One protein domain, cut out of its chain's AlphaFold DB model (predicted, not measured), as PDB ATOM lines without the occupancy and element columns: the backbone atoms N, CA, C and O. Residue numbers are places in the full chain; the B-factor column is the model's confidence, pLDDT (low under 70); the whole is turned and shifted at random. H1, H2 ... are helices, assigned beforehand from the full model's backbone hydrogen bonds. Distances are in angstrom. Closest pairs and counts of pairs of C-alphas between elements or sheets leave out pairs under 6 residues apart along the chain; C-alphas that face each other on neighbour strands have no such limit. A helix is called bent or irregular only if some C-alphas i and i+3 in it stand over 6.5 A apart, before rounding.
ATOM      1  N   VAL A   2      14.536  45.782  17.136       43.66
ATOM      2  CA  VAL A   2      13.768  44.982  18.121       43.66
ATOM      3  C   VAL A   2      14.543  43.756  18.641       43.66
ATOM      4  O   VAL A   2      14.622  43.571  19.847       43.66
ATOM      5  N   GLU A   3      15.210  42.986  17.768       39.59
ATOM      6  CA  GLU A   3      15.999  41.798  18.173       39.59
ATOM      7  C   GLU A   3      17.202  42.114  19.086       39.59
ATOM      8  O   GLU A   3      17.603  41.297  19.914       39.59
ATOM      9  N   ILE A   4      17.775  43.317  18.960       53.28
ATOM     10  CA  ILE A   4      18.924  43.756  19.767       53.28
ATOM     11  C   ILE A   4      18.460  44.124  21.183       53.28
ATOM     12  O   ILE A   4      19.107  43.738  22.152       53.28
ATOM     13  N   GLN A   5      17.309  44.795  21.314       55.53
ATOM     14  CA  GLN A   5      16.705  45.096  22.618       55.53
ATOM     15  C   GLN A   5      16.248  43.827  23.351       55.53
ATOM     16  O   GLN A   5      16.452  43.718  24.558       55.53
ATOM     17  N   THR A   6      15.701  42.835  22.639       59.84
ATOM     18  CA  THR A   6      15.321  41.553  23.255       59.84
ATOM     19  C   THR A   6      16.529  40.770  23.763       59.84
ATOM     20  O   THR A   6      16.481  40.261  24.877       59.84
ATOM     21  N   ASN A   7      17.640  40.728  23.016       61.44
ATOM     22  CA  ASN A   7      18.853  40.039  23.474       61.44
ATOM     23  C   ASN A   7      19.498  40.733  24.682       61.44
ATOM     24  O   ASN A   7      19.923  40.053  25.613       61.44
ATOM     25  N   ARG A   8      19.502  42.072  24.714       64.44
ATOM     26  CA  ARG A   8      20.009  42.847  25.858       64.44
ATOM     27  C   ARG A   8      19.161  42.638  27.120       64.44
ATOM     28  O   ARG A   8      19.701  42.464  28.207       64.44
ATOM     29  N   SER A   9      17.836  42.571  26.974       64.31
ATOM     30  CA  SER A   9      16.909  42.296  28.083       64.31
ATOM     31  C   SER A   9      17.053  40.877  28.658       64.31
ATOM     32  O   SER A   9      16.945  40.689  29.874       64.31
ATOM     33  N   ILE A  10      17.345  39.885  27.808       67.75
ATOM     34  CA  ILE A  10      17.630  38.505  28.232       67.75
ATOM     35  C   ILE A  10      18.932  38.447  29.043       67.75
ATOM     36  O   ILE A  10      18.977  37.775  30.072       67.75
ATOM     37  N   ASP A  11      19.965  39.182  28.629       71.75
ATOM     38  CA  ASP A  11      21.268  39.193  29.305       71.75
ATOM     39  C   ASP A  11      21.201  39.843  30.702       71.75
ATOM     40  O   ASP A  11      21.718  39.303  31.683       71.75
ATOM     41  N   ILE A  12      20.444  40.943  30.830       73.94
ATOM     42  CA  ILE A  12      20.139  41.577  32.125       73.94
ATOM     43  C   ILE A  12      19.385  40.600  33.038       73.94
ATOM     44  O   ILE A  12      19.765  40.408  34.193       73.94
ATOM     45  N   SER A  13      18.353  39.930  32.516       75.19
ATOM     46  CA  SER A  13      17.555  38.968  33.291       75.19
ATOM     47  C   SER A  13      18.391  37.775  33.764       75.19
ATOM     48  O   SER A  13      18.250  37.328  34.902       75.19
ATOM     49  N   ASN A  14      19.297  37.275  32.921       77.12
ATOM     50  CA  ASN A  14      20.221  36.202  33.284       77.12
ATOM     51  C   ASN A  14      21.194  36.642  34.382       77.12
ATOM     52  O   ASN A  14      21.365  35.911  35.352       77.12
ATOM     53  N   THR A  15      21.755  37.848  34.268       75.81
ATOM     54  CA  THR A  15      22.666  38.426  35.272       75.81
ATOM     55  C   THR A  15      21.969  38.640  36.620       75.81
ATOM     56  O   THR A  15      22.542  38.401  37.680       75.81
ATOM     57  N   ILE A  16      20.698  39.045  36.606       78.44
ATOM     58  CA  ILE A  16      19.887  39.170  37.823       78.44
ATOM     59  C   ILE A  16      19.646  37.791  38.452       78.44
ATOM     60  O   ILE A  16      19.841  37.617  39.653       78.44
ATOM     61  N   ASN A  17      19.288  36.785  37.652       77.75
ATOM     62  CA  ASN A  17      19.066  35.426  38.148       77.75
ATOM     63  C   ASN A  17      20.341  34.795  38.733       77.75
ATOM     64  O   ASN A  17      20.273  34.130  39.769       77.75
ATOM     65  N   THR A  18      21.508  35.015  38.115       77.00
ATOM     66  CA  THR A  18      22.792  34.555  38.669       77.00
ATOM     67  C   THR A  18      23.131  35.285  39.965       77.00
ATOM     68  O   THR A  18      23.578  34.641  40.917       77.00
ATOM     69  N   ALA A  19      22.852  36.590  40.049       77.00
ATOM     70  CA  ALA A  19      23.060  37.374  41.260       77.00
ATOM     71  C   ALA A  19      22.195  36.888  42.436       77.00
ATOM     72  O   ALA A  19      22.702  36.775  43.551       77.00
ATOM     73  N   ILE A  20      20.928  36.532  42.204       77.00
ATOM     74  CA  ILE A  20      20.035  35.993  43.250       77.00
ATOM     75  C   ILE A  20      20.531  34.641  43.768       77.00
ATOM     76  O   ILE A  20      20.447  34.372  44.965       77.00
ATOM     77  N   MET A  21      21.031  33.778  42.879       76.19
ATOM     78  CA  MET A  21      21.498  32.445  43.263       76.19
ATOM     79  C   MET A  21      22.844  32.490  44.000       76.19
ATOM     80  O   MET A  21      23.022  31.757  44.968       76.19
ATOM     81  N   ASN A  22      23.769  33.363  43.579       78.94
ATOM     82  CA  ASN A  22      25.154  33.404  44.063       78.94
ATOM     83  C   ASN A  22      25.624  34.840  44.373       78.94
ATOM     84  O   ASN A  22      26.617  35.311  43.813       78.94
ATOM     85  N   TRP A  23      24.932  35.551  45.274       78.94
ATOM     86  CA  TRP A  23      25.226  36.965  45.570       78.94
ATOM     87  C   TRP A  23      26.673  37.217  46.028       78.94
ATOM     88  O   TRP A  23      27.283  38.217  45.656       78.94
ATOM     89  N   SER A  24      27.261  36.297  46.795       71.50
ATOM     90  CA  SER A  24      28.653  36.380  47.249       71.50
ATOM     91  C   SER A  24      29.438  35.166  46.741       71.50
ATOM     92  O   SER A  24      28.990  34.051  47.020       71.50
ATOM     93  N   PRO A  25      30.590  35.317  46.044       61.03
ATOM     94  CA  PRO A  25      31.311  36.546  45.655       61.03
ATOM     95  C   PRO A  25      31.078  37.045  44.208       61.03
ATOM     96  O   PRO A  25      31.343  38.214  43.932       61.03
ATOM     97  N   ASP A  26      30.592  36.206  43.288       74.88
ATOM     98  CA  ASP A  26      30.554  36.538  41.852       74.88
ATOM     99  C   ASP A  26      29.343  37.396  41.453       74.88
ATOM    100  O   ASP A  26      29.486  38.334  40.669       74.88
ATOM    101  N   GLY A  27      28.162  37.128  42.022       76.44
ATOM    102  CA  GLY A  27      26.916  37.803  41.649       76.44
ATOM    103  C   GLY A  27      26.928  39.309  41.919       76.44
ATOM    104  O   GLY A  27      26.536  40.096  41.057       76.44
ATOM    105  N   LYS A  28      27.453  39.730  43.078       81.06
ATOM    106  CA  LYS A  28      27.622  41.150  43.424       81.06
ATOM    107  C   LYS A  28      28.527  41.882  42.435       81.06
ATOM    108  O   LYS A  28      28.202  42.991  42.014       81.06
ATOM    109  N   ASN A  29      29.664  41.283  42.077       82.12
ATOM    110  CA  ASN A  29      30.629  41.903  41.168       82.12
ATOM    111  C   ASN A  29      30.053  42.019  39.754       82.12
ATOM    112  O   ASN A  29      30.110  43.099  39.173       82.12
ATOM    113  N   GLN A  30      29.415  40.955  39.256       81.50
ATOM    114  CA  GLN A  30      28.732  40.953  37.958       81.50
ATOM    115  C   GLN A  30      27.641  42.028  37.887       81.50
ATOM    116  O   GLN A  30      27.588  42.792  36.925       81.50
ATOM    117  N   PHE A  31      26.805  42.146  38.924       82.81
ATOM    118  CA  PHE A  31      25.766  43.175  38.960       82.81
ATOM    119  C   PHE A  31      26.349  44.591  39.039       82.81
ATOM    120  O   PHE A  31      25.860  45.493  38.367       82.81
ATOM    121  N   ASN A  32      27.413  44.806  39.818       84.06
ATOM    122  CA  ASN A  32      28.073  46.111  39.912       84.06
ATOM    123  C   ASN A  32      28.709  46.528  38.573       84.06
ATOM    124  O   ASN A  32      28.618  47.689  38.179       84.06
ATOM    125  N   GLU A  33      29.329  45.589  37.854       84.12
ATOM    126  CA  GLU A  33      29.853  45.834  36.508       84.12
ATOM    127  C   GLU A  33      28.734  46.183  35.521       84.12
ATOM    128  O   GLU A  33      28.835  47.206  34.843       84.12
ATOM    129  N   LEU A  34      27.645  45.405  35.502       81.44
ATOM    130  CA  LEU A  34      26.456  45.685  34.692       81.44
ATOM    131  C   LEU A  34      25.887  47.078  35.007       81.44
ATOM    132  O   LEU A  34      25.664  47.885  34.107       81.44
ATOM    133  N   TYR A  35      25.694  47.391  36.288       82.56
ATOM    134  CA  TYR A  35      25.119  48.657  36.727       82.56
ATOM    135  C   TYR A  35      25.988  49.855  36.321       82.56
ATOM    136  O   TYR A  35      25.480  50.841  35.788       82.56
ATOM    137  N   LYS A  36      27.314  49.753  36.483       83.50
ATOM    138  CA  LYS A  36      28.263  50.780  36.024       83.50
ATOM    139  C   LYS A  36      28.270  50.937  34.506       83.50
ATOM    140  O   LYS A  36      28.386  52.059  34.023       83.50
ATOM    141  N   GLN A  37      28.147  49.844  33.753       82.38
ATOM    142  CA  GLN A  37      28.046  49.905  32.293       82.38
ATOM    143  C   GLN A  37      26.784  50.652  31.850       82.38
ATOM    144  O   GLN A  37      26.878  51.518  30.984       82.38
ATOM    145  N   LEU A  38      25.638  50.377  32.479       79.50
ATOM    146  CA  LEU A  38      24.361  51.031  32.169       79.50
ATOM    147  C   LEU A  38      24.321  52.510  32.596       79.50
ATOM    148  O   LEU A  38      23.614  53.310  31.996       79.50
ATOM    149  N   LEU A  39      25.099  52.902  33.607       79.38
ATOM    150  CA  LEU A  39      25.224  54.302  34.034       79.38
ATOM    151  C   LEU A  39      26.071  55.173  33.094       79.38
ATOM    152  O   LEU A  39      25.931  56.396  33.123       79.38
ATOM    153  N   ASN A  40      26.959  54.571  32.296       75.88
ATOM    154  CA  ASN A  40      27.898  55.307  31.443       75.88
ATOM    155  C   ASN A  40      27.247  55.916  30.189       75.88
ATOM    156  O   ASN A  40      27.837  56.815  29.590       75.88
ATOM    157  N   ASP A  41      26.062  55.451  29.787       72.31
ATOM    158  CA  ASP A  41      25.305  55.999  28.658       72.31
ATOM    159  C   ASP A  41      24.017  56.663  29.174       72.31
ATOM    160  O   ASP A  41      23.200  56.041  29.853       72.31
ATOM    161  N   ASP A  42      23.804  57.942  28.846       64.50
ATOM    162  CA  ASP A  42      22.604  58.686  29.256       64.50
ATOM    163  C   ASP A  42      21.304  58.037  28.746       64.50
ATOM    164  O   ASP A  42      20.248  58.223  29.354       64.50
ATOM    165  N   LYS A  43      21.368  57.254  27.659       67.44
ATOM    166  CA  LYS A  43      20.222  56.489  27.140       67.44
ATOM    167  C   LYS A  43      19.872  55.267  27.992       67.44
ATOM    168  O   LYS A  43      18.718  54.846  27.979       67.44
ATOM    169  N   ASP A  44      20.831  54.749  28.754       71.75
ATOM    170  CA  ASP A  44      20.720  53.495  29.500       71.75
ATOM    171  C   ASP A  44      20.431  53.712  30.997       71.75
ATOM    172  O   ASP A  44      20.168  52.755  31.722       71.75
ATOM    173  N   LYS A  45      20.361  54.967  31.471       75.25
ATOM    174  CA  LYS A  45      19.958  55.297  32.855       75.25
ATOM    175  C   LYS A  45      18.615  54.681  33.252       75.25
ATOM    176  O   LYS A  45      18.462  54.196  34.369       75.25
ATOM    177  N   PHE A  46      17.656  54.670  32.326       78.12
ATOM    178  CA  PHE A  46      16.366  54.015  32.538       78.12
ATOM    179  C   PHE A  46      16.512  52.489  32.640       78.12
ATOM    180  O   PHE A  46      15.886  51.869  33.495       78.12
ATOM    181  N   GLU A  47      17.374  51.874  31.820       81.44
ATOM    182  CA  GLU A  47      17.667  50.435  31.896       81.44
ATOM    183  C   GLU A  47      18.363  50.069  33.219       81.44
ATOM    184  O   GLU A  47      18.043  49.038  33.809       81.44
ATOM    185  N   ALA A  48      19.240  50.936  33.738       80.75
ATOM    186  CA  ALA A  48      19.880  50.768  35.044       80.75
ATOM    187  C   ALA A  48      18.859  50.768  36.196       80.75
ATOM    188  O   ALA A  48      18.891  49.896  37.067       80.75
ATOM    189  N   GLU A  49      17.918  51.717  36.185       81.50
ATOM    190  CA  GLU A  49      16.846  51.798  37.184       81.50
ATOM    191  C   GLU A  49      15.917  50.573  37.118       81.50
ATOM    192  O   GLU A  49      15.537  50.004  38.143       81.50
ATOM    193  N   LEU A  50      15.588  50.122  35.905       83.69
ATOM    194  CA  LEU A  50      14.812  48.906  35.672       83.69
ATOM    195  C   LEU A  50      15.526  47.651  36.175       83.69
ATOM    196  O   LEU A  50      14.879  46.813  36.800       83.69
ATOM    197  N   ALA A  51      16.835  47.532  35.956       85.12
ATOM    198  CA  ALA A  51      17.620  46.403  36.446       85.12
ATOM    199  C   ALA A  51      17.612  46.333  37.983       85.12
ATOM    200  O   ALA A  51      17.406  45.253  38.542       85.12
ATOM    201  N   ILE A  52      17.743  47.476  38.676       86.88
ATOM    202  CA  ILE A  52      17.604  47.537  40.142       86.88
ATOM    203  C   ILE A  52      16.207  47.084  40.567       86.88
ATOM    204  O   ILE A  52      16.084  46.216  41.429       86.88
ATOM    205  N   LYS A  53      15.150  47.638  39.959       87.25
ATOM    206  CA  LYS A  53      13.762  47.271  40.285       87.25
ATOM    207  C   LYS A  53      13.523  45.772  40.100       87.25
ATOM    208  O   LYS A  53      12.967  45.127  40.985       87.25
ATOM    209  N   GLN A  54      13.977  45.201  38.985       87.56
ATOM    210  CA  GLN A  54      13.855  43.770  38.698       87.56
ATOM    211  C   GLN A  54      14.599  42.913  39.727       87.56
ATOM    212  O   GLN A  54      14.048  41.916  40.201       87.56
ATOM    213  N   LEU A  55      15.812  43.311  40.114       89.19
ATOM    214  CA  LEU A  55      16.581  42.623  41.146       89.19
ATOM    215  C   LEU A  55      15.882  42.694  42.514       89.19
ATOM    216  O   LEU A  55      15.701  41.669  43.160       89.19
ATOM    217  N   LEU A  56      15.429  43.872  42.947       91.31
ATOM    218  CA  LEU A  56      14.752  44.029  44.239       91.31
ATOM    219  C   LEU A  56      13.443  43.225  44.302       91.31
ATOM    220  O   LEU A  56      13.197  42.527  45.286       91.31
ATOM    221  N   VAL A  57      12.628  43.262  43.240       91.25
ATOM    222  CA  VAL A  57      11.376  42.487  43.158       91.25
ATOM    223  C   VAL A  57      11.655  40.989  43.220       91.25
ATOM    224  O   VAL A  57      10.986  40.259  43.952       91.25
ATOM    225  N   SER A  58      12.635  40.512  42.455       89.62
ATOM    226  CA  SER A  58      12.973  39.088  42.403       89.62
ATOM    227  C   SER A  58      13.590  38.588  43.712       89.62
ATOM    228  O   SER A  58      13.232  37.500  44.165       89.62
ATOM    229  N   LEU A  59      14.402  39.406  44.393       90.94
ATOM    230  CA  LEU A  59      14.889  39.127  45.745       90.94
ATOM    231  C   LEU A  59      13.735  39.007  46.743       90.94
ATOM    232  O   LEU A  59      13.640  37.987  47.429       90.94
ATOM    233  N   CYS A  60      12.815  39.977  46.769       91.50
ATOM    234  CA  CYS A  60      11.633  39.915  47.631       91.50
ATOM    235  C   CYS A  60      10.817  38.645  47.351       91.50
ATOM    236  O   CYS A  60      10.526  37.885  48.270       91.50
ATOM    237  N   LYS A  61      10.516  38.345  46.080       88.56
ATOM    238  CA  LYS A  61       9.756  37.143  45.699       88.56
ATOM    239  C   LYS A  61      10.475  35.847  46.084       88.56
ATOM    240  O   LYS A  61       9.826  34.933  46.589       88.56
ATOM    241  N   SER A  62      11.797  35.769  45.916       87.81
ATOM    242  CA  SER A  62      12.592  34.597  46.313       87.81
ATOM    243  C   SER A  62      12.612  34.382  47.832       87.81
ATOM    244  O   SER A  62      12.549  33.240  48.293       87.81
ATOM    245  N   CYS A  63      12.619  35.470  48.608       89.38
ATOM    246  CA  CYS A  63      12.485  35.442  50.061       89.38
ATOM    247  C   CYS A  63      11.112  34.900  50.472       89.38
ATOM    248  O   CYS A  63      11.022  33.949  51.247       89.38
ATOM    249  N   LEU A  64      10.036  35.429  49.880       87.44
ATOM    250  CA  LEU A  64       8.667  34.986  50.163       87.44
ATOM    251  C   LEU A  64       8.460  33.499  49.830       87.44
ATOM    252  O   LEU A  64       7.916  32.746  50.641       87.44
ATOM    253  N   GLN A  65       8.989  33.046  48.689       86.62
ATOM    254  CA  GLN A  65       8.985  31.637  48.274       86.62
ATOM    255  C   GLN A  65       9.817  30.733  49.202       86.62
ATOM    256  O   GLN A  65       9.527  29.543  49.328       86.62
ATOM    257  N   GLY A  66      10.785  31.295  49.933       83.19
ATOM    258  CA  GLY A  66      11.651  30.577  50.872       83.19
ATOM    259  C   GLY A  66      12.932  30.038  50.264       83.19
ATOM    260  O   GLY A  66      13.603  29.233  50.901       83.19
ATOM    261  N   SER A  67      13.260  30.464  49.045       85.25
ATOM    262  CA  SER A  67      14.517  30.125  48.377       85.25
ATOM    263  C   SER A  67      15.707  30.843  49.018       85.25
ATOM    264  O   SER A  67      16.821  30.334  48.975       85.25
ATOM    265  N   GLN A  68      15.475  32.018  49.614       85.88
ATOM    266  CA  GLN A  68      16.478  32.832  50.306       85.88
ATOM    267  C   GLN A  68      16.011  33.167  51.726       85.88
ATOM    268  O   GLN A  68      14.813  33.335  51.960       85.88
ATOM    269  N   SER A  69      16.949  33.269  52.674       89.25
ATOM    270  CA  SER A  69      16.632  33.689  54.046       89.25
ATOM    271  C   SER A  69      16.405  35.201  54.122       89.25
ATOM    272  O   SER A  69      17.007  35.967  53.362       89.25
ATOM    273  N   VAL A  70      15.568  35.640  55.067       89.94
ATOM    274  CA  VAL A  70      15.282  37.068  55.283       89.94
ATOM    275  C   VAL A  70      16.571  37.831  55.596       89.94
ATOM    276  O   VAL A  70      16.802  38.889  55.015       89.94
ATOM    277  N   GLU A  71      17.462  37.276  56.427       90.06
ATOM    278  CA  GLU A  71      18.726  37.941  56.778       90.06
ATOM    279  C   GLU A  71      19.629  38.126  55.554       90.06
ATOM    280  O   GLU A  71      20.291  39.155  55.407       90.06
ATOM    281  N   THR A  72      19.635  37.142  54.648       89.31
ATOM    282  CA  THR A  72      20.417  37.210  53.413       89.31
ATOM    283  C   THR A  72      19.906  38.332  52.519       89.31
ATOM    284  O   THR A  72      20.710  39.124  52.033       89.31
ATOM    285  N   VAL A  73      18.588  38.445  52.341       91.25
ATOM    286  CA  VAL A  73      17.981  39.489  51.502       91.25
ATOM    287  C   VAL A  73      18.183  40.888  52.084       91.25
ATOM    288  O   VAL A  73      18.543  41.802  51.347       91.25
ATOM    289  N   ILE A  74      18.049  41.057  53.400       91.38
ATOM    290  CA  ILE A  74      18.303  42.343  54.065       91.38
ATOM    291  C   ILE A  74      19.763  42.774  53.913       91.38
ATOM    292  O   ILE A  74      20.037  43.928  53.579       91.38
ATOM    293  N   ARG A  75      20.711  41.841  54.067       90.62
ATOM    294  CA  ARG A  75      22.126  42.116  53.788       90.62
ATOM    295  C   ARG A  75      22.326  42.586  52.344       90.62
ATOM    296  O   ARG A  75      23.040  43.557  52.120       90.62
ATOM    297  N   ILE A  76      21.678  41.930  51.378       90.19
ATOM    298  CA  ILE A  76      21.750  42.313  49.961       90.19
ATOM    299  C   ILE A  76      21.208  43.731  49.739       90.19
ATOM    300  O   ILE A  76      21.830  44.505  49.016       90.19
ATOM    301  N   PHE A  77      20.097  44.109  50.378       90.69
ATOM    302  CA  PHE A  77      19.563  45.472  50.286       90.69
ATOM    303  C   PHE A  77      20.547  46.525  50.808       90.69
ATOM    304  O   PHE A  77      20.743  47.545  50.146       90.69
ATOM    305  N   GLY A  78      21.208  46.261  51.940       87.50
ATOM    306  CA  GLY A  78      22.252  47.144  52.468       87.50
ATOM    307  C   GLY A  78      23.440  47.280  51.509       87.50
ATOM    308  O   GLY A  78      23.884  48.385  51.213       87.50
ATOM    309  N   GLU A  79      23.907  46.170  50.933       87.81
ATOM    310  CA  GLU A  79      24.987  46.197  49.937       87.81
ATOM    311  C   GLU A  79      24.586  46.924  48.639       87.81
ATOM    312  O   GLU A  79      25.420  47.571  48.004       87.81
ATOM    313  N   LEU A  80      23.314  46.852  48.237       86.25
ATOM    314  CA  LEU A  80      22.790  47.594  47.089       86.25
ATOM    315  C   LEU A  80      22.739  49.105  47.343       86.25
ATOM    316  O   LEU A  80      23.019  49.872  46.422       86.25
ATOM    317  N   GLN A  81      22.448  49.547  48.571       86.00
ATOM    318  CA  GLN A  81      22.532  50.968  48.927       86.00
ATOM    319  C   GLN A  81      23.950  51.525  48.736       86.00
ATOM    320  O   GLN A  81      24.098  52.649  48.255       86.00
ATOM    321  N   GLU A  82      24.985  50.737  49.048       83.06
ATOM    322  CA  GLU A  82      26.384  51.124  48.815       83.06
ATOM    323  C   GLU A  82      26.701  51.253  47.317       83.06
ATOM    324  O   GLU A  82      27.366  52.201  46.900       83.06
ATOM    325  N   ILE A  83      26.208  50.323  46.488       81.00
ATOM    326  CA  ILE A  83      26.447  50.316  45.034       81.00
ATOM    327  C   ILE A  83      25.771  51.515  44.355       81.00
ATOM    328  O   ILE A  83      26.357  52.148  43.475       81.00
ATOM    329  N   VAL A  84      24.546  51.848  44.764       78.44
ATOM    330  CA  VAL A  84      23.713  52.847  44.078       78.44
ATOM    331  C   VAL A  84      24.110  54.292  44.407       78.44
ATOM    332  O   VAL A  84      23.618  55.215  43.768       78.44
ATOM    333  N   SER A  85      25.060  54.528  45.322       70.25
ATOM    334  CA  SER A  85      25.582  55.863  45.700       70.25
ATOM    335  C   SER A  85      24.528  56.874  46.209       70.25
ATOM    336  O   SER A  85      24.886  57.971  46.630       70.25
ATOM    337  N   CYS A  86      23.246  56.493  46.235       64.88
ATOM    338  CA  CYS A  86      22.104  57.245  46.742       64.88
ATOM    339  C   CYS A  86      21.222  56.300  47.568       64.88
ATOM    340  O   CYS A  86      20.420  55.542  47.021       64.88
ATOM    341  N   SER A  87      21.360  56.351  48.894       65.00
ATOM    342  CA  SER A  87      20.652  55.452  49.816       65.00
ATOM    343  C   SER A  87      19.129  55.630  49.808       65.00
ATOM    344  O   SER A  87      18.412  54.654  50.035       65.00
ATOM    345  N   SER A  88      18.630  56.836  49.504       76.19
ATOM    346  CA  SER A  88      17.192  57.139  49.492       76.19
ATOM    347  C   SER A  88      16.436  56.391  48.391       76.19
ATOM    348  O   SER A  88      15.340  55.903  48.634       76.19
ATOM    349  N   ILE A  89      17.054  56.211  47.215       83.88
ATOM    350  CA  ILE A  89      16.417  55.578  46.049       83.88
ATOM    351  C   ILE A  89      16.007  54.138  46.367       83.88
ATOM    352  O   ILE A  89      14.907  53.719  46.027       83.88
ATOM    353  N   ILE A  90      16.873  53.373  47.037       87.50
ATOM    354  CA  ILE A  90      16.569  51.980  47.386       87.50
ATOM    355  C   ILE A  90      15.425  51.904  48.398       87.50
ATOM    356  O   ILE A  90      14.558  51.047  48.247       87.50
ATOM    357  N   GLY A  91      15.394  52.801  49.389       90.19
ATOM    358  CA  GLY A  91      14.310  52.862  50.371       90.19
ATOM    359  C   GLY A  91      12.956  53.152  49.719       90.19
ATOM    360  O   GLY A  91      11.991  52.424  49.954       90.19
ATOM    361  N   ASP A  92      12.912  54.151  48.833       90.88
ATOM    362  CA  ASP A  92      11.710  54.509  48.075       90.88
ATOM    363  C   ASP A  92      11.265  53.354  47.162       90.88
ATOM    364  O   ASP A  92      10.103  52.957  47.172       90.88
ATOM    365  N   LEU A  93      12.182  52.742  46.408       91.75
ATOM    366  CA  LEU A  93      11.844  51.615  45.534       91.75
ATOM    367  C   LEU A  93      11.340  50.402  46.321       91.75
ATOM    368  O   LEU A  93      10.379  49.758  45.905       91.75
ATOM    369  N   LEU A  94      11.963  50.086  47.457       93.56
ATOM    370  CA  LEU A  94      11.525  48.987  48.316       93.56
ATOM    371  C   LEU A  94      10.135  49.237  48.887       93.56
ATOM    372  O   LEU A  94       9.325  48.318  48.877       93.56
ATOM    373  N   ALA A  95       9.827  50.460  49.321       93.94
ATOM    374  CA  ALA A  95       8.494  50.779  49.815       93.94
ATOM    375  C   ALA A  95       7.416  50.610  48.723       93.94
ATOM    376  O   ALA A  95       6.331  50.113  49.016       93.94
ATOM    377  N   ASP A  96       7.710  50.956  47.461       93.19
ATOM    378  CA  ASP A  96       6.797  50.715  46.325       93.19
ATOM    379  C   ASP A  96       6.628  49.214  46.027       93.19
ATOM    380  O   ASP A  96       5.523  48.730  45.758       93.19
ATOM    381  N   ILE A  97       7.723  48.452  46.091       93.25
ATOM    382  CA  ILE A  97       7.706  46.998  45.890       93.25
ATOM    383  C   ILE A  97       6.923  46.314  47.010       93.25
ATOM    384  O   ILE A  97       6.103  45.444  46.725       93.25
ATOM    385  N   PHE A  98       7.139  46.710  48.264       94.31
ATOM    386  CA  PHE A  98       6.393  46.187  49.401       94.31
ATOM    387  C   PHE A  98       4.908  46.477  49.251       94.31
ATOM    388  O   PHE A  98       4.139  45.536  49.364       94.31
ATOM    389  N   ALA A  99       4.507  47.696  48.886       93.50
ATOM    390  CA  ALA A  99       3.103  48.015  48.619       93.50
ATOM    391  C   ALA A  99       2.497  47.147  47.505       93.50
ATOM    392  O   ALA A  99       1.382  46.648  47.628       93.50
ATOM    393  N   THR A 100       3.254  46.896  46.433       91.62
ATOM    394  CA  THR A 100       2.799  46.014  45.346       91.62
ATOM    395  C   THR A 100       2.605  44.575  45.831       91.62
ATOM    396  O   THR A 100       1.592  43.946  45.528       91.62
ATOM    397  N   LEU A 101       3.562  44.049  46.601       90.12
ATOM    398  CA  LEU A 101       3.484  42.706  47.181       90.12
ATOM    399  C   LEU A 101       2.371  42.598  48.225       90.12
ATOM    400  O   LEU A 101       1.734  41.555  48.317       90.12
ATOM    401  N   ASP A 102       2.119  43.667  48.974       90.31
ATOM    402  CA  ASP A 102       1.041  43.756  49.953       90.31
ATOM    403  C   ASP A 102      -0.308  43.512  49.261       90.31
ATOM    404  O   ASP A 102      -1.019  42.556  49.566       90.31
ATOM    405  N   VAL A 103      -0.594  44.248  48.187       86.75
ATOM    406  CA  VAL A 103      -1.814  44.046  47.384       86.75
ATOM    407  C   VAL A 103      -1.907  42.621  46.811       86.75
ATOM    408  O   VAL A 103      -2.990  42.032  46.797       86.75
ATOM    409  N   GLU A 104      -0.791  42.026  46.368       84.12
ATOM    410  CA  GLU A 104      -0.760  40.635  45.879       84.12
ATOM    411  C   GLU A 104      -1.072  39.602  46.987       84.12
ATOM    412  O   GLU A 104      -1.643  38.541  46.705       84.12
ATOM    413  N   LEU A 105      -0.712  39.887  48.242       78.38
ATOM    414  CA  LEU A 105      -0.830  38.966  49.380       78.38
ATOM    415  C   LEU A 105      -2.203  39.006  50.074       78.38
ATOM    416  O   LEU A 105      -2.593  38.007  50.693       78.38
ATOM    417  N   PHE A 106      -2.951  40.107  49.956       69.06
ATOM    418  CA  PHE A 106      -4.229  40.320  50.651       69.06
ATOM    419  C   PHE A 106      -5.560  39.927  49.945       69.06
ATOM    420  O   PHE A 106      -6.617  40.297  50.458       69.06
ATOM    421  N   PRO A 107      -5.630  39.088  48.883       57.03
ATOM    422  CA  PRO A 107      -6.890  38.438  48.513       57.03
ATOM    423  C   PRO A 107      -7.172  37.182  49.373       57.03
ATOM    424  O   PRO A 107      -6.502  36.159  49.205       57.03
ATOM    425  N   ASN A 108      -8.164  37.318  50.271       53.38
ATOM    426  CA  ASN A 108      -9.050  36.412  51.058       53.38
ATOM    427  C   ASN A 108      -8.956  34.857  51.041       53.38
ATOM    428  O   ASN A 108      -9.849  34.221  51.592       53.38
ATOM    429  N   ASP A 109      -7.944  34.209  50.462       56.66
ATOM    430  CA  ASP A 109      -7.835  32.738  50.477       56.66
ATOM    431  C   ASP A 109      -6.859  32.242  51.555       56.66
ATOM    432  O   ASP A 109      -5.634  32.309  51.388       56.66
ATOM    433  N   ASP A 110      -7.419  31.686  52.630       59.03
ATOM    434  CA  ASP A 110      -6.731  31.068  53.773       59.03
ATOM    435  C   ASP A 110      -6.125  29.704  53.402       59.03
ATOM    436  O   ASP A 110      -6.577  28.630  53.806       59.03
ATOM    437  N   THR A 111      -5.082  29.731  52.580       66.69
ATOM    438  CA  THR A 111      -4.245  28.551  52.327       66.69
ATOM    439  C   THR A 111      -3.001  28.604  53.212       66.69
ATOM    440  O   THR A 111      -2.339  29.634  53.295       66.69
ATOM    441  N   ILE A 112      -2.632  27.477  53.832       64.06
ATOM    442  CA  ILE A 112      -1.466  27.342  54.739       64.06
ATOM    443  C   ILE A 112      -0.164  27.881  54.110       64.06
ATOM    444  O   ILE A 112       0.706  28.442  54.782       64.06
ATOM    445  N   THR A 113      -0.017  27.729  52.794       64.69
ATOM    446  CA  THR A 113       1.099  28.286  52.027       64.69
ATOM    447  C   THR A 113       1.104  29.813  52.045       64.69
ATOM    448  O   THR A 113       2.158  30.392  52.290       64.69
ATOM    449  N   LYS A 114      -0.043  30.481  51.868       71.44
ATOM    450  CA  LYS A 114      -0.136  31.949  51.938       71.44
ATOM    451  C   LYS A 114       0.178  32.493  53.336       71.44
ATOM    452  O   LYS A 114       0.810  33.540  53.420       71.44
ATOM    453  N   ASP A 115      -0.143  31.772  54.411       76.88
ATOM    454  CA  ASP A 115       0.230  32.188  55.777       76.88
ATOM    455  C   ASP A 115       1.747  32.211  55.987       76.88
ATOM    456  O   ASP A 115       2.293  33.157  56.554       76.88
ATOM    457  N   THR A 116       2.454  31.208  55.462       82.31
ATOM    458  CA  THR A 116       3.923  31.159  55.547       82.31
ATOM    459  C   THR A 116       4.563  32.271  54.703       82.31
ATOM    460  O   THR A 116       5.559  32.871  55.111       82.31
ATOM    461  N   TYR A 117       3.973  32.592  53.544       86.12
ATOM    462  CA  TYR A 117       4.383  33.736  52.719       86.12
ATOM    463  C   TYR A 117       4.180  35.068  53.456       86.12
ATOM    464  O   TYR A 117       5.110  35.871  53.509       86.12
ATOM    465  N   LYS A 118       3.008  35.286  54.068       85.38
ATOM    466  CA  LYS A 118       2.700  36.493  54.856       85.38
ATOM    467  C   LYS A 118       3.661  36.663  56.032       85.38
ATOM    468  O   LYS A 118       4.212  37.740  56.220       85.38
ATOM    469  N   GLN A 119       3.947  35.594  56.779       88.31
ATOM    470  CA  GLN A 119       4.912  35.646  57.884       88.31
ATOM    471  C   GLN A 119       6.302  36.105  57.426       88.31
ATOM    472  O   GLN A 119       6.900  36.975  58.058       88.31
ATOM    473  N   ARG A 120       6.802  35.566  56.306       89.94
ATOM    474  CA  ARG A 120       8.086  35.991  55.725       89.94
ATOM    475  C   ARG A 120       8.048  37.433  55.231       89.94
ATOM    476  O   ARG A 120       9.034  38.143  55.398       89.94
ATOM    477  N   PHE A 121       6.926  37.876  54.665       91.88
ATOM    478  CA  PHE A 121       6.729  39.264  54.245       91.88
ATOM    479  C   PHE A 121       6.834  40.231  55.426       91.88
ATOM    480  O   PHE A 121       7.625  41.170  55.383       91.88
ATOM    481  N   PHE A 122       6.122  39.958  56.521       91.12
ATOM    482  CA  PHE A 122       6.183  40.798  57.716       91.12
ATOM    483  C   PHE A 122       7.571  40.788  58.365       91.12
ATOM    484  O   PHE A 122       8.062  41.831  58.788       91.12
ATOM    485  N   GLN A 123       8.244  39.632  58.397       92.25
ATOM    486  CA  GLN A 123       9.637  39.555  58.843       92.25
ATOM    487  C   GLN A 123      10.561  40.397  57.958       92.25
ATOM    488  O   GLN A 123      11.422  41.097  58.487       92.25
ATOM    489  N   LEU A 124      10.387  40.362  56.636       93.62
ATOM    490  CA  LEU A 124      11.174  41.170  55.708       93.62
ATOM    491  C   LEU A 124      10.980  42.667  55.969       93.62
ATOM    492  O   LEU A 124      11.972  43.382  56.082       93.62
ATOM    493  N   ILE A 125       9.734  43.126  56.136       93.56
ATOM    494  CA  ILE A 125       9.443  44.536  56.426       93.56
ATOM    495  C   ILE A 125      10.061  44.951  57.766       93.56
ATOM    496  O   ILE A 125      10.821  45.918  57.800       93.56
ATOM    497  N   ASN A 126       9.826  44.191  58.840       92.56
ATOM    498  CA  ASN A 126      10.354  44.508  60.174       92.56
ATOM    499  C   ASN A 126      11.888  44.580  60.205       92.56
ATOM    500  O   ASN A 126      12.457  45.446  60.860       92.56
ATOM    501  N   ASN A 127      12.581  43.707  59.467       92.50
ATOM    502  CA  ASN A 127      14.045  43.741  59.401       92.50
ATOM    503  C   ASN A 127      14.588  44.825  58.449       92.50
ATOM    504  O   ASN A 127      15.794  45.066  58.430       92.50
ATOM    505  N   SER A 128      13.726  45.492  57.675       92.19
ATOM    506  CA  SER A 128      14.103  46.540  56.715       92.19
ATOM    507  C   SER A 128      13.991  47.971  57.254       92.19
ATOM    508  O   SER A 128      14.254  48.910  56.510       92.19
ATOM    509  N   GLU A 129      13.670  48.164  58.540       88.31
ATOM    510  CA  GLU A 129      13.439  49.487  59.158       88.31
ATOM    511  C   GLU A 129      14.622  50.470  59.001       88.31
ATOM    512  O   GLU A 129      14.435  51.678  58.875       88.31
ATOM    513  N   HIS A 130      15.857  49.964  58.953       88.00
ATOM    514  CA  HIS A 130      17.060  50.782  58.743       88.00
ATOM    515  C   HIS A 130      17.263  51.226  57.281       88.00
ATOM    516  O   HIS A 130      18.108  52.078  57.009       88.00
ATOM    517  N   ILE A 131      16.510  50.642  56.348       90.19
ATOM    518  CA  ILE A 131      16.592  50.869  54.898       90.19
ATOM    519  C   ILE A 131      15.380  51.674  54.422       90.19
ATOM    520  O   ILE A 131      15.530  52.592  53.616       90.19
ATOM    521  N   VAL A 132      14.189  51.336  54.924       91.62
ATOM    522  CA  VAL A 132      12.906  51.940  54.554       91.62
ATOM    523  C   VAL A 132      12.310  52.640  55.768       91.62
ATOM    524  O   VAL A 132      12.098  52.018  56.807       91.62
ATOM    525  N   SER A 133      12.014  53.935  55.642       91.69
ATOM    526  CA  SER A 133      11.461  54.695  56.760       91.69
ATOM    527  C   SER A 133      10.035  54.258  57.100       91.69
ATOM    528  O   SER A 133       9.218  53.949  56.230       91.69
ATOM    529  N   THR A 134       9.701  54.323  58.388       91.94
ATOM    530  CA  THR A 134       8.351  54.027  58.889       91.94
ATOM    531  C   THR A 134       7.285  54.918  58.253       91.94
ATOM    532  O   THR A 134       6.184  54.451  57.975       91.94
ATOM    533  N   THR A 135       7.613  56.176  57.943       92.75
ATOM    534  CA  THR A 135       6.702  57.100  57.255       92.75
ATOM    535  C   THR A 135       6.326  56.608  55.858       92.75
ATOM    536  O   THR A 135       5.149  56.631  55.518       92.75
ATOM    537  N   LEU A 136       7.290  56.104  55.075       93.25
ATOM    538  CA  LEU A 136       7.029  55.575  53.731       93.25
ATOM    539  C   LEU A 136       6.175  54.305  53.776       93.25
ATOM    540  O   LEU A 136       5.280  54.137  52.952       93.25
ATOM    541  N   LEU A 137       6.424  53.429  54.754       93.94
ATOM    542  CA  LEU A 137       5.611  52.228  54.958       93.94
ATOM    543  C   LEU A 137       4.158  52.602  55.296       93.94
ATOM    544  O   LEU A 137       3.236  52.076  54.679       93.94
ATOM    545  N   MET A 138       3.950  53.558  56.208       92.62
ATOM    546  CA  MET A 138       2.615  54.052  56.578       92.62
ATOM    547  C   MET A 138       1.861  54.727  55.426       92.62
ATOM    548  O   MET A 138       0.632  54.722  55.420       92.62
ATOM    549  N   GLU A 139       2.572  55.339  54.478       92.38
ATOM    550  CA  GLU A 139       1.967  55.992  53.314       92.38
ATOM    551  C   GLU A 139       1.522  55.006  52.228       92.38
ATOM    552  O   GLU A 139       0.613  55.331  51.463       92.38
ATOM    553  N   ARG A 140       2.169  53.836  52.127       92.69
ATOM    554  CA  ARG A 140       2.055  52.957  50.953       92.69
ATOM    555  C   ARG A 140       1.454  51.577  51.222       92.69
ATOM    556  O   ARG A 140       0.922  50.991  50.285       92.69
ATOM    557  N   LEU A 141       1.553  51.048  52.442       93.00
ATOM    558  CA  LEU A 141       1.015  49.726  52.791       93.00
ATOM    559  C   LEU A 141      -0.489  49.769  53.100       93.00
ATOM    560  O   LEU A 141      -1.035  50.804  53.491       93.00
ATOM    561  N   GLU A 142      -1.145  48.618  52.968       90.88
ATOM    562  CA  GLU A 142      -2.554  48.427  53.311       90.88
ATOM    563  C   GLU A 142      -2.779  48.490  54.829       90.88
ATOM    564  O   GLU A 142      -1.921  48.136  55.644       90.88
ATOM    565  N   ILE A 143      -3.974  48.927  55.234       90.94
ATOM    566  CA  ILE A 143      -4.305  49.193  56.646       90.94
ATOM    567  C   ILE A 143      -4.205  47.905  57.484       90.94
ATOM    568  O   ILE A 143      -3.757  47.936  58.629       90.94
ATOM    569  N   GLU A 144      -4.584  46.770  56.898       88.88
ATOM    570  CA  GLU A 144      -4.432  45.415  57.428       88.88
ATOM    571  C   GLU A 144      -2.987  45.120  57.854       88.88
ATOM    572  O   GLU A 144      -2.743  44.618  58.952       88.88
ATOM    573  N   THR A 145      -2.035  45.437  56.976       90.38
ATOM    574  CA  THR A 145      -0.605  45.200  57.181       90.38
ATOM    575  C   THR A 145      -0.039  46.156  58.210       90.38
ATOM    576  O   THR A 145       0.717  45.735  59.084       90.38
ATOM    577  N   LEU A 146      -0.448  47.424  58.171       91.94
ATOM    578  CA  LEU A 146      -0.040  48.408  59.172       91.94
ATOM    579  C   LEU A 146      -0.471  48.007  60.589       91.94
ATOM    580  O   LEU A 146       0.277  48.237  61.536       91.94
ATOM    581  N   GLU A 147      -1.660  47.421  60.741       90.56
ATOM    582  CA  GLU A 147      -2.148  46.901  62.024       90.56
ATOM    583  C   GLU A 147      -1.343  45.676  62.469       90.56
ATOM    584  O   GLU A 147      -0.959  45.593  63.630       90.56
ATOM    585  N   TYR A 148      -1.023  44.758  61.551       88.75
ATOM    586  CA  TYR A 148      -0.206  43.580  61.866       88.75
ATOM    587  C   TYR A 148       1.233  43.937  62.274       88.75
ATOM    588  O   TYR A 148       1.833  43.259  63.105       88.75
ATOM    589  N   LEU A 149       1.799  44.990  61.679       90.31
ATOM    590  CA  LEU A 149       3.139  45.498  61.988       90.31
ATOM    591  C   LEU A 149       3.164  46.431  63.213       90.31
ATOM    592  O   LEU A 149       4.192  47.052  63.472       90.31
ATOM    593  N   ASP A 150       2.048  46.578  63.936       90.75
ATOM    594  CA  ASP A 150       1.893  47.490  65.077       90.75
ATOM    595  C   ASP A 150       2.216  48.971  64.750       90.75
ATOM    596  O   ASP A 150       2.503  49.780  65.636       90.75
ATOM    597  N   LEU A 151       2.131  49.370  63.472       90.44
ATOM    598  CA  LEU A 151       2.327  50.758  63.020       90.44
ATOM    599  C   LEU A 151       1.077  51.621  63.246       90.44
ATOM    600  O   LEU A 151       1.155  52.851  63.312       90.44
ATOM    601  N   ILE A 152      -0.086  50.982  63.379       91.88
ATOM    602  CA  ILE A 152      -1.340  51.612  63.791       91.88
ATOM    603  C   ILE A 152      -1.986  50.817  64.926       91.88
ATOM    604  O   ILE A 152      -1.855  49.605  65.010       91.88
ATOM    605  N   VAL A 153      -2.739  51.513  65.783       88.69
ATOM    606  CA  VAL A 153      -3.383  50.905  66.964       88.69
ATOM    607  C   VAL A 153      -4.501  49.933  66.583       88.69
ATOM    608  O   VAL A 153      -4.698  48.919  67.240       88.69
ATOM    609  N   SER A 154      -5.308  50.298  65.587       92.31
ATOM    610  CA  SER A 154      -6.431  49.487  65.126       92.31
ATOM    611  C   SER A 154      -6.932  49.987  63.779       92.31
ATOM    612  O   SER A 154      -7.105  51.199  63.585       92.31
TER     613      SER A 154
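Overview. This is residues 2 to 154 of the 259 residues of the protein "Hypothetical protein" of Rotaria sp. Silwood1 (UniProt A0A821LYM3). The chain is wound in stacked turns of helices that run back and forth: H1, H3 and H5 follow one another along one side, H2, H4 and H6 along the other. H3 sits in the middle, the short helices H7 and H8 lie at the far end from H1, and residues 2 to 7 of H1 stick out. The printed part has 153 residues with eight named helices, H1 to H8 in chain order, and no named strand; the class is all helix. It is compact, with a radius of gyration of the C-alphas of 16.3 A, yet elongated in outline, spanning 50 by 32 by 30 A.

Arrangement. The hub is H3, residues 45 to 65, which touches H1, residues 2 to 21, H2, residues 23 to 39, H4, residues 70 to 84, H5, residues 87 to 105, and H6, residues 112 to 127. H1 to H4 form an up-and-down bundle, each helix running against the one before it. H3 and H4 are a hairpin at a shallow tilt of 9 degrees, their closest C-alphas, Cys 63 and Val 70, 6.1 A apart; H3 touches H4 with residues 56 to 63 alone. With residues 12 to 21 alone, H1 touches H2 at a shallow tilt of 31 degrees, the closest C-alphas being Ala 19 and Gly 27, 3.9 A apart. With residues 53 to 57 alone, H3 touches H5 at a steep tilt of 48 degrees, the closest C-alphas being Val 57 and Ile 97, 6.4 A apart. H5 and H6 only just touch, with 3 pairs of C-alphas within 8 A, the closest being Leu 105 and Lys 118 at 7.0 A. H7, residues 134 to 140, touches H5, the C-alphas of Ala 99 and Arg 140 being closest at 5.6 A. H8, residues 143 to 148, touches no helix but is near H6. Every O i to N i+4 pair is within hydrogen-bond range in H1, H3, H4, H6, H7 and H8; H2 has 10 of 13 and H5 14 of 15.

Along the chain. H3 is the longest helix by residues, 30.3 A from C-alpha 45 at (19.958, 55.297, 32.855) to C-alpha 65. H1, 29.1 A, begins at C-alpha 2 (13.768, 44.982, 18.121). H5 measures 27.1 A, H6 23.0 A, H4 21.1 A and H2 20.8 A. H2 is only just irregular: C-alphas 23 and 26 are 6.51 A apart. H7 and H8 are shorter, and H8 ends at C-alpha 148 (-0.206, 43.580, 61.866).

Size, cuts and confidence. The C-alphas farthest apart, Glu 3 and Val 153, are 53.3 A apart. The printed part has no cut and no long link. Residues 107 to 112 stand free. Mean pLDDT of the printed part is 82.2; residues 2 to 10 and 106 to 113 are among the 22 under 70.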